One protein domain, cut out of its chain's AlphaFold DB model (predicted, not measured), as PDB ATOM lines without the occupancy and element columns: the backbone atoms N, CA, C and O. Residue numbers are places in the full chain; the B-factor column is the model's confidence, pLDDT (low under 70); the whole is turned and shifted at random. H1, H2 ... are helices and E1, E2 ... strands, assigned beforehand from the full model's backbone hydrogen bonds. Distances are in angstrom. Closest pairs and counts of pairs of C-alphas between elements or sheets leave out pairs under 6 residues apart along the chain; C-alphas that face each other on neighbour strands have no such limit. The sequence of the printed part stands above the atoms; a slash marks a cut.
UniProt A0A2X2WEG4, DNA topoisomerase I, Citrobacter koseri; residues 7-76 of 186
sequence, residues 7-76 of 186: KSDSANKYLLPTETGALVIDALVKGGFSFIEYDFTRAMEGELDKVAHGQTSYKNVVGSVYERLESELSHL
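Overview. This is residues 7 to 76 of the 186 residues of the protein "DNA topoisomerase I" of Citrobacter koseri (UniProt A0A2X2WEG4). A terminal loop, a lone helix H1 and a helical hairpin of H2 and H3 follow one another in an open, flat zigzag; residues 9 to 14 stick out at the loop's end. The printed part has 70 residues, with named elements in the order E1, H1, H2, H3, mostly helix. It is only just loose, close to extended, with a radius of gyration of the C-alphas of 16.4 A and spans of 47 by 33 by 15 A.

Arrangement. Residues 7 to 8 pair antiparallel with residues 15 to 16 of E1, residues 15 to 17, which pairs with no named strand. E1 and H1, residues 19 to 30, meet only through their tight link. H1 is apart from H2, residues 38 to 52, and from H3, residues 58 to 75. The hairpin H2 and H3 touch with residues 47 to 51 and 58 to 61 alone; the closest C-alphas, of Val 51 and Tyr 58, are 6.0 A apart. They run opposite ways at a shallow tilt of 27 degrees. In H1, H2 and H3 every O i to N i+4 pair is within hydrogen-bond range.

Along the chain. E1 begins at C-alpha 15 (34.638, 35.961, -8.130). H1 measures 16.2 A, H2 21.4 A and H3 26.5 A, ending at C-alpha 75 (1.954, 27.818, -8.926).

Size, cuts and confidence. The farthest C-alphas, of Ser 10 and Gln 55, are 47.4 A apart. The printed part has no cut, and no printed residue is under 70 in pLDDT.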
ATOM      1  N   LYS A   7      32.861  32.223  -4.235       93.88
ATOM      2  CA  LYS A   7      34.233  32.125  -3.735       93.88
ATOM      3  C   LYS A   7      35.135  33.021  -4.572       93.88
ATOM      4  O   LYS A   7      34.852  33.248  -5.742       93.88
ATOM      5  N   SER A   8      36.219  33.508  -3.993       93.88
ATOM      6  CA  SER A   8      37.259  34.145  -4.794       93.88
ATOM      7  C   SER A   8      38.203  33.093  -5.372       93.88
ATOM      8  O   SER A   8      38.347  32.007  -4.804       93.88
ATOM      9  N   ASP A   9      38.856  33.417  -6.482       91.56
ATOM     10  CA  ASP A   9      39.991  32.648  -6.995       91.56
ATOM     11  C   ASP A   9      41.174  32.642  -5.998       91.56
ATOM     12  O   ASP A   9      41.229  33.476  -5.089       91.56
ATOM     13  N   SER A  10      42.143  31.736  -6.165       89.50
ATOM     14  CA  SER A  10      43.336  31.616  -5.310       89.50
ATOM     15  C   SER A  10      44.132  32.921  -5.203       89.50
ATOM     16  O   SER A  10      44.706  33.206  -4.155       89.50
ATOM     17  N   ALA A  11      44.128  33.744  -6.258       91.56
ATOM     18  CA  ALA A  11      44.750  35.070  -6.274       91.56
ATOM     19  C   ALA A  11      43.829  36.207  -5.774       91.56
ATOM     20  O   ALA A  11      44.217  37.372  -5.814       91.56
ATOM     21  N   ASN A  12      42.601  35.895  -5.349       89.62
ATOM     22  CA  ASN A  12      41.562  36.825  -4.885       89.62
ATOM     23  C   ASN A  12      41.192  37.951  -5.878       89.62
ATOM     24  O   ASN A  12      40.708  39.005  -5.472       89.62
ATOM     25  N   LYS A  13      41.422  37.736  -7.182       93.62
ATOM     26  CA  LYS A  13      41.135  38.715  -8.250       93.62
ATOM     27  C   LYS A  13      39.757  38.549  -8.883       93.62
ATOM     28  O   LYS A  13      39.165  39.530  -9.318       93.62
ATOM     29  N   TYR A  14      39.258  37.318  -8.937       94.38
ATOM     30  CA  TYR A  14      37.999  36.979  -9.594       94.38
ATOM     31  C   TYR A  14      37.023  36.355  -8.608       94.38
ATOM     32  O   TYR A  14      37.428  35.625  -7.703       94.38
ATOM     33  N   LEU A  15      35.736  36.623  -8.820       94.88
ATOM     34  CA  LEU A  15      34.638  35.961  -8.130       94.88
ATOM     35  C   LEU A  15      34.156  34.787  -8.978       94.88
ATOM     36  O   LEU A  15      33.790  34.954 -10.138       94.88
ATOM     37  N   LEU A  16      34.157  33.599  -8.385       94.38
ATOM     38  CA  LEU A  16      33.734  32.354  -9.002       94.38
ATOM     39  C   LEU A  16      32.451  31.856  -8.318       94.38
ATOM     40  O   LEU A  16      32.387  31.836  -7.079       94.38
ATOM     41  N   PRO A  17      31.436  31.421  -9.083       95.25
ATOM     42  CA  PRO A  17      30.251  30.810  -8.500       95.25
ATOM     43  C   PRO A  17      30.623  29.497  -7.801       95.25
ATOM     44  O   PRO A  17      31.512  28.759  -8.238       95.25
ATOM     45  N   THR A  18      29.952  29.201  -6.690       95.56
ATOM     46  CA  THR A  18      30.011  27.869  -6.077       95.56
ATOM     47  C   THR A  18      28.890  26.994  -6.623       95.56
ATOM     48  O   THR A  18      27.882  27.496  -7.114       95.56
ATOM     49  N   GLU A  19      29.036  25.675  -6.491       92.44
ATOM     50  CA  GLU A  19      27.982  24.719  -6.848       92.44
ATOM     51  C   GLU A  19      26.671  25.026  -6.108       92.44
ATOM     52  O   GLU A  19      25.610  25.088  -6.719       92.44
ATOM     53  N   THR A  20      26.746  25.337  -4.809       91.00
ATOM     54  CA  THR A  20      25.581  25.758  -4.020       91.00
ATOM     55  C   THR A  20      24.941  27.031  -4.569       91.00
ATOM     56  O   THR A  20      23.718  27.119  -4.624       91.00
ATOM     57  N   GLY A  21      25.745  28.027  -4.959       92.94
ATOM     58  CA  GLY A  21      25.241  29.259  -5.567       92.94
ATOM     59  C   GLY A  21      24.508  28.988  -6.877       92.94
ATOM     60  O   GLY A  21      23.382  29.449  -7.047       92.94
ATOM     61  N   ALA A  22      25.107  28.175  -7.752       93.12
ATOM     62  CA  ALA A  22      24.504  27.777  -9.018       93.12
ATOM     63  C   ALA A  22      23.176  27.034  -8.809       93.12
ATOM     64  O   ALA A  22      22.175  27.414  -9.405       93.12
ATOM     65  N   LEU A  23      23.128  26.054  -7.899       91.94
ATOM     66  CA  LEU A  23      21.905  25.298  -7.594       91.94
ATOM     67  C   LEU A  23      20.764  26.185  -7.082       91.94
ATOM     68  O   LEU A  23      19.608  25.964  -7.435       91.94
ATOM     69  N   VAL A  24      21.076  27.176  -6.241       91.69
ATOM     70  CA  VAL A  24      20.069  28.113  -5.725       91.69
ATOM     71  C   VAL A  24      19.516  28.977  -6.854       91.69
ATOM     72  O   VAL A  24      18.301  29.091  -6.971       91.69
ATOM     73  N   ILE A  25      20.382  29.548  -7.694       92.94
ATOM     74  CA  ILE A  25      19.945  30.368  -8.832       92.94
ATOM     75  C   ILE A  25      19.099  29.539  -9.799       92.94
ATOM     76  O   ILE A  25      18.005  29.962 -10.157       92.94
ATOM     77  N   ASP A  26      19.541  28.329 -10.135       90.94
ATOM     78  CA  ASP A  26      18.786  27.399 -10.973       90.94
ATOM     79  C   ASP A  26      17.385  27.128 -10.424       90.94
ATOM     80  O   ASP A  26      16.411  27.145 -11.174       90.94
ATOM     81  N   ALA A  27      17.271  26.870  -9.119       88.50
ATOM     82  CA  ALA A  27      15.990  26.607  -8.475       88.50
ATOM     83  C   ALA A  27      15.069  27.835  -8.495       88.50
ATOM     84  O   ALA A  27      13.867  27.687  -8.704       88.50
ATOM     85  N   LEU A  28      15.621  29.036  -8.308       89.62
ATOM     86  CA  LEU A  28      14.857  30.284  -8.339       89.62
ATOM     87  C   LEU A  28      14.368  30.621  -9.753       89.62
ATOM     88  O   LEU A  28      13.202  30.966  -9.925       89.62
ATOM     89  N   VAL A  29      15.217  30.446 -10.767       89.38
ATOM     90  CA  VAL A  29      14.852  30.680 -12.173       89.38
ATOM     91  C   VAL A  29      13.832  29.644 -12.650       89.38
ATOM     92  O   VAL A  29      12.808  30.003 -13.222       89.38
ATOM     93  N   LYS A  30      14.048  28.354 -12.354       86.81
ATOM     94  CA  LYS A  30      13.074  27.285 -12.664       86.81
ATOM     95  C   LYS A  30      11.759  27.467 -11.911       86.81
ATOM     96  O   LYS A  30      10.717  27.049 -12.404       86.81
ATOM     97  N   GLY A  31      11.815  28.087 -10.734       84.44
ATOM     98  CA  GLY A  31      10.639  28.451  -9.959       84.44
ATOM     99  C   GLY A  31       9.803  29.575 -10.585       84.44
ATOM    100  O   GLY A  31       8.699  29.827 -10.120       84.44
ATOM    101  N   GLY A  32      10.302  30.246 -11.630       85.94
ATOM    102  CA  GLY A  32       9.575  31.319 -12.310       85.94
ATOM    103  C   GLY A  32       9.369  32.562 -11.442       85.94
ATOM    104  O   GLY A  32       8.439  33.328 -11.685       85.94
ATOM    105  N   PHE A  33      10.204  32.753 -10.419       89.69
ATOM    106  CA  PHE A  33      10.083  33.884  -9.510       89.69
ATOM    107  C   PHE A  33      10.527  35.172 -10.186       89.69
ATOM    108  O   PHE A  33      11.668  35.288 -10.623       89.69
ATOM    109  N   SER A  34       9.668  36.186 -10.202       88.25
ATOM    110  CA  SER A  34      10.001  37.452 -10.859       88.25
ATOM    111  C   SER A  34      11.079  38.262 -10.149       88.25
ATOM    112  O   SER A  34      11.751  39.068 -10.785       88.25
ATOM    113  N   PHE A  35      11.268  38.057  -8.843       89.25
ATOM    114  CA  PHE A  35      12.219  38.850  -8.066       89.25
ATOM    115  C   PHE A  35      13.685  38.564  -8.406       89.25
ATOM    116  O   PHE A  35      14.554  39.338  -8.007       89.25
ATOM    117  N   ILE A  36      13.980  37.463  -9.110       91.50
ATOM    118  CA  ILE A  36      15.343  37.169  -9.569       91.50
ATOM    119  C   ILE A  36      15.724  37.992 -10.806       91.50
ATOM    120  O   ILE A  36      16.910  38.167 -11.083       91.50
ATOM    121  N   GLU A  37      14.732  38.522 -11.525       90.25
ATOM    122  CA  GLU A  37      14.947  39.290 -12.743       90.25
ATOM    123  C   GLU A  37      15.499  40.686 -12.439       90.25
ATOM    124  O   GLU A  37      15.106  41.368 -11.483       90.25
ATOM    125  N   TYR A  38      16.399  41.153 -13.303       92.25
ATOM    126  CA  TYR A  38      17.048  42.454 -13.136       92.25
ATOM    127  C   TYR A  38      16.051  43.616 -13.147       92.25
ATOM    128  O   TYR A  38      16.193  44.563 -12.369       92.25
ATOM    129  N   ASP A  39      15.031  43.539 -14.003       93.06
ATOM    130  CA  ASP A  39      14.021  44.588 -14.134       93.06
ATOM    131  C   ASP A  39      13.161  44.718 -12.877       93.06
ATOM    132  O   ASP A  39      12.811  45.835 -12.496       93.06
ATOM    133  N   PHE A  40      12.883  43.605 -12.188       93.50
ATOM    134  CA  PHE A  40      12.168  43.641 -10.914       93.50
ATOM    135  C   PHE A  40      12.974  44.406  -9.867       93.50
ATOM    136  O   PHE A  40      12.449  45.321  -9.237       93.50
ATOM    137  N   THR A  41      14.259  44.065  -9.711       91.75
ATOM    138  CA  THR A  41      15.128  44.732  -8.730       91.75
ATOM    139  C   THR A  41      15.253  46.221  -9.058       91.75
ATOM    140  O   THR A  41      15.088  47.052  -8.172       91.75
ATOM    141  N   ARG A  42      15.436  46.585 -10.337       94.50
ATOM    142  CA  ARG A  42      15.490  47.992 -10.771       94.50
ATOM    143  C   ARG A  42      14.205  48.752 -10.433       94.50
ATOM    144  O   ARG A  42      14.276  49.865  -9.922       94.50
ATOM    145  N   ALA A  43      13.046  48.173 -10.744       94.00
ATOM    146  CA  ALA A  43      11.758  48.802 -10.471       94.00
ATOM    147  C   ALA A  43      11.508  48.948  -8.962       94.00
ATOM    148  O   ALA A  43      11.025  49.990  -8.527       94.00
ATOM    149  N   MET A  44      11.884  47.940  -8.169       94.75
ATOM    150  CA  MET A  44      11.750  47.960  -6.713       94.75
ATOM    151  C   MET A  44      12.556  49.087  -6.071       94.75
ATOM    152  O   MET A  44      12.005  49.829  -5.265       94.75
ATOM    153  N   GLU A  45      13.821  49.261  -6.457       95.19
ATOM    154  CA  GLU A  45      14.643  50.373  -5.960       95.19
ATOM    155  C   GLU A  45      13.996  51.729  -6.289       95.19
ATOM    156  O   GLU A  45      13.900  52.596  -5.425       95.19
ATOM    157  N   GLY A  46      13.428  51.880  -7.492       96.00
ATOM    158  CA  GLY A  46      12.678  53.085  -7.859       96.00
ATOM    159  C   GLY A  46      11.424  53.321  -7.003       96.00
ATOM    160  O   GLY A  46      11.114  54.460  -6.659       96.00
ATOM    161  N   GLU A  47      10.695  52.268  -6.624       96.56
ATOM    162  CA  GLU A  47       9.569  52.380  -5.686       96.56
ATOM    163  C   GLU A  47      10.034  52.721  -4.260       96.56
ATOM    164  O   GLU A  47       9.384  53.512  -3.572       96.56
ATOM    165  N   LEU A  48      11.174  52.187  -3.814       96.38
ATOM    166  CA  LEU A  48      11.766  52.521  -2.516       96.38
ATOM    167  C   LEU A  48      12.251  53.976  -2.463       96.38
ATOM    168  O   LEU A  48      12.045  54.649  -1.449       96.38
ATOM    169  N   ASP A  49      12.776  54.510  -3.564       97.12
ATOM    170  CA  ASP A  49      13.095  55.933  -3.677       97.12
ATOM    171  C   ASP A  49      11.839  56.800  -3.545       97.12
ATOM    172  O   ASP A  49      11.841  57.798  -2.821       97.12
ATOM    173  N   LYS A  50      10.719  56.416  -4.170       97.31
ATOM    174  CA  LYS A  50       9.440  57.131  -4.001       97.31
ATOM    175  C   LYS A  50       8.981  57.140  -2.543       97.31
ATOM    176  O   LYS A  50       8.440  58.150  -2.090       97.31
ATOM    177  N   VAL A  51       9.208  56.055  -1.797       97.75
ATOM    178  CA  VAL A  51       8.933  56.009  -0.349       97.75
ATOM    179  C   VAL A  51       9.817  57.007   0.396       97.75
ATOM    180  O   VAL A  51       9.305  57.763   1.222       97.75
ATOM    181  N   ALA A  52      11.115  57.063   0.086       97.31
ATOM    182  CA  ALA A  52      12.044  58.008   0.709       97.31
ATOM    183  C   ALA A  52      11.650  59.477   0.462       97.31
ATOM    184  O   ALA A  52      11.789  60.312   1.353       97.31
ATOM    185  N   HIS A  53      11.088  59.779  -0.712       97.50
ATOM    186  CA  HIS A  53      10.571  61.108  -1.061       97.50
ATOM    187  C   HIS A  53       9.133  61.369  -0.571       97.50
ATOM    188  O   HIS A  53       8.572  62.425  -0.864       97.50
ATOM    189  N   GLY A  54       8.504  60.426   0.140       96.75
ATOM    190  CA  GLY A  54       7.130  60.561   0.640       96.75
ATOM    191  C   GLY A  54       6.044  60.514  -0.442       96.75
ATOM    192  O   GLY A  54       4.909  60.908  -0.187       96.75
ATOM    193  N   GLN A  55       6.370  60.038  -1.648       97.12
ATOM    194  CA  GLN A  55       5.446  59.949  -2.787       97.12
ATOM    195  C   GLN A  55       4.554  58.702  -2.728       97.12
ATOM    196  O   GLN A  55       3.481  58.672  -3.327       97.12
ATOM    197  N   THR A  56       4.983  57.664  -2.008       95.50
ATOM    198  CA  THR A  56       4.197  56.451  -1.760       95.50
ATOM    199  C   THR A  56       4.456  55.916  -0.354       95.50
ATOM    200  O   THR A  56       5.386  56.330   0.337       95.50
ATOM    201  N   SER A  57       3.610  54.991   0.092       96.38
ATOM    202  CA  SER A  57       3.735  54.329   1.388       96.38
ATOM    203  C   SER A  57       4.499  53.014   1.256       96.38
ATOM    204  O   SER A  57       4.202  52.207   0.376       96.38
ATOM    205  N   TYR A  58       5.401  52.739   2.204       95.50
ATOM    206  CA  TYR A  58       6.108  51.456   2.325       95.50
ATOM    207  C   TYR A  58       5.162  50.247   2.265       95.50
ATOM    208  O   TYR A  58       5.463  49.246   1.617       95.50
ATOM    209  N   LYS A  59       3.990  50.348   2.911       96.44
ATOM    210  CA  LYS A  59       3.004  49.257   2.933       96.44
ATOM    211  C   LYS A  59       2.461  48.936   1.543       96.44
ATOM    212  O   LYS A  59       2.206  47.770   1.273       96.44
ATOM    213  N   ASN A  60       2.309  49.939   0.679       95.31
ATOM    214  CA  ASN A  60       1.799  49.733  -0.677       95.31
ATOM    215  C   ASN A  60       2.837  48.997  -1.530       95.31
ATOM    216  O   ASN A  60       2.507  48.015  -2.191       95.31
ATOM    217  N   VAL A  61       4.102  49.428  -1.450       95.62
ATOM    218  CA  VAL A  61       5.216  48.796  -2.173       95.62
ATOM    219  C   VAL A  61       5.366  47.336  -1.746       95.62
ATOM    220  O   VAL A  61       5.255  46.438  -2.576       95.62
ATOM    221  N   VAL A  62       5.515  47.074  -0.442       95.25
ATOM    222  CA  VAL A  62       5.672  45.701   0.069       95.25
ATOM    223  C   VAL A  62       4.423  44.850  -0.154       95.25
ATOM    224  O   VAL A  62       4.559  43.668  -0.459       95.25
ATOM    225  N   GLY A  63       3.224  45.430  -0.043       96.12
ATOM    226  CA  GLY A  63       1.964  44.726  -0.291       96.12
ATOM    227  C   GLY A  63       1.896  44.156  -1.706       96.12
ATOM    228  O   GLY A  63       1.688  42.958  -1.869       96.12
ATOM    229  N   SER A  64       2.195  44.977  -2.716       92.94
ATOM    230  CA  SER A  64       2.199  44.528  -4.117       92.94
ATOM    231  C   SER A  64       3.211  43.406  -4.399       92.94
ATOM    232  O   SER A  64       2.918  42.470  -5.143       92.94
ATOM    233  N   VAL A  65       4.392  43.451  -3.770       93.81
ATOM    234  CA  VAL A  65       5.403  42.386  -3.887       93.81
ATOM    235  C   VAL A  65       4.925  41.107  -3.223       93.81
ATOM    236  O   VAL A  65       5.127  40.021  -3.763       93.81
ATOM    237  N   TYR A  66       4.313  41.237  -2.048       93.81
ATOM    238  CA  TYR A  66       3.820  40.106  -1.281       93.81
ATOM    239  C   TYR A  66       2.730  39.352  -2.045       93.81
ATOM    240  O   TYR A  66       2.841  38.141  -2.205       93.81
ATOM    241  N   GLU A  67       1.738  40.065  -2.583       93.50
ATOM    242  CA  GLU A  67       0.666  39.479  -3.397       93.50
ATOM    243  C   GLU A  67       1.224  38.753  -4.629       93.50
ATOM    244  O   GLU A  67       0.826  37.628  -4.941       93.50
ATOM    245  N   ARG A  68       2.208  39.361  -5.304       91.75
ATOM    246  CA  ARG A  68       2.873  38.733  -6.448       91.75
ATOM    247  C   ARG A  68       3.591  37.446  -6.046       91.75
ATOM    248  O   ARG A  68       3.383  36.420  -6.693       91.75
ATOM    249  N   LEU A  69       4.387  37.491  -4.978       91.88
ATOM    250  CA  LEU A  69       5.117  36.333  -4.461       91.88
ATOM    251  C   LEU A  69       4.166  35.209  -4.035       91.88
ATOM    252  O   LEU A  69       4.439  34.045  -4.307       91.88
ATOM    253  N   GLU A  70       3.052  35.539  -3.384       90.81
ATOM    254  CA  GLU A  70       2.041  34.560  -2.983       90.81
ATOM    255  C   GLU A  70       1.435  33.856  -4.206       90.81
ATOM    256  O   GLU A  70       1.314  32.627  -4.213       90.81
ATOM    257  N   SER A  71       1.158  34.604  -5.282       90.50
ATOM    258  CA  SER A  71       0.714  34.008  -6.547       90.50
ATOM    259  C   SER A  71       1.779  33.081  -7.147       90.50
ATOM    260  O   SER A  71       1.467  31.943  -7.498       90.50
ATOM    261  N   GLU A  72       3.049  33.500  -7.181       89.50
ATOM    262  CA  GLU A  72       4.158  32.708  -7.732       89.50
ATOM    263  C   GLU A  72       4.356  31.408  -6.936       89.50
ATOM    264  O   GLU A  72       4.474  30.326  -7.514       89.50
ATOM    265  N   LEU A  73       4.287  31.487  -5.604       88.19
ATOM    266  CA  LEU A  73       4.359  30.323  -4.721       88.19
ATOM    267  C   LEU A  73       3.192  29.352  -4.927       88.19
ATOM    268  O   LEU A  73       3.396  28.142  -4.849       88.19
ATOM    269  N   SER A  74       1.987  29.850  -5.214       85.75
ATOM    270  CA  SER A  74       0.815  28.996  -5.443       85.75
ATOM    271  C   SER A  74       0.948  28.111  -6.691       85.75
ATOM    272  O   SER A  74       0.409  27.002  -6.734       85.75
ATOM    273  N   HIS A  75       1.706  28.565  -7.693       81.44
ATOM    274  CA  HIS A  75       1.954  27.818  -8.926       81.44
ATOM    275  C   HIS A  75       3.077  26.784  -8.791       81.44
ATOM    276  O   HIS A  75       3.172  25.865  -9.611       81.44
ATOM    277  N   LEU A  76       3.890  26.878  -7.738       78.62
ATOM    278  CA  LEU A  76       4.959  25.928  -7.472       78.62
ATOM    279  C   LEU A  76       4.415  24.639  -6.868       78.62
ATOM    280  O   LEU A  76       4.373  24.434  -5.656       78.62
TER     281      LEU A  76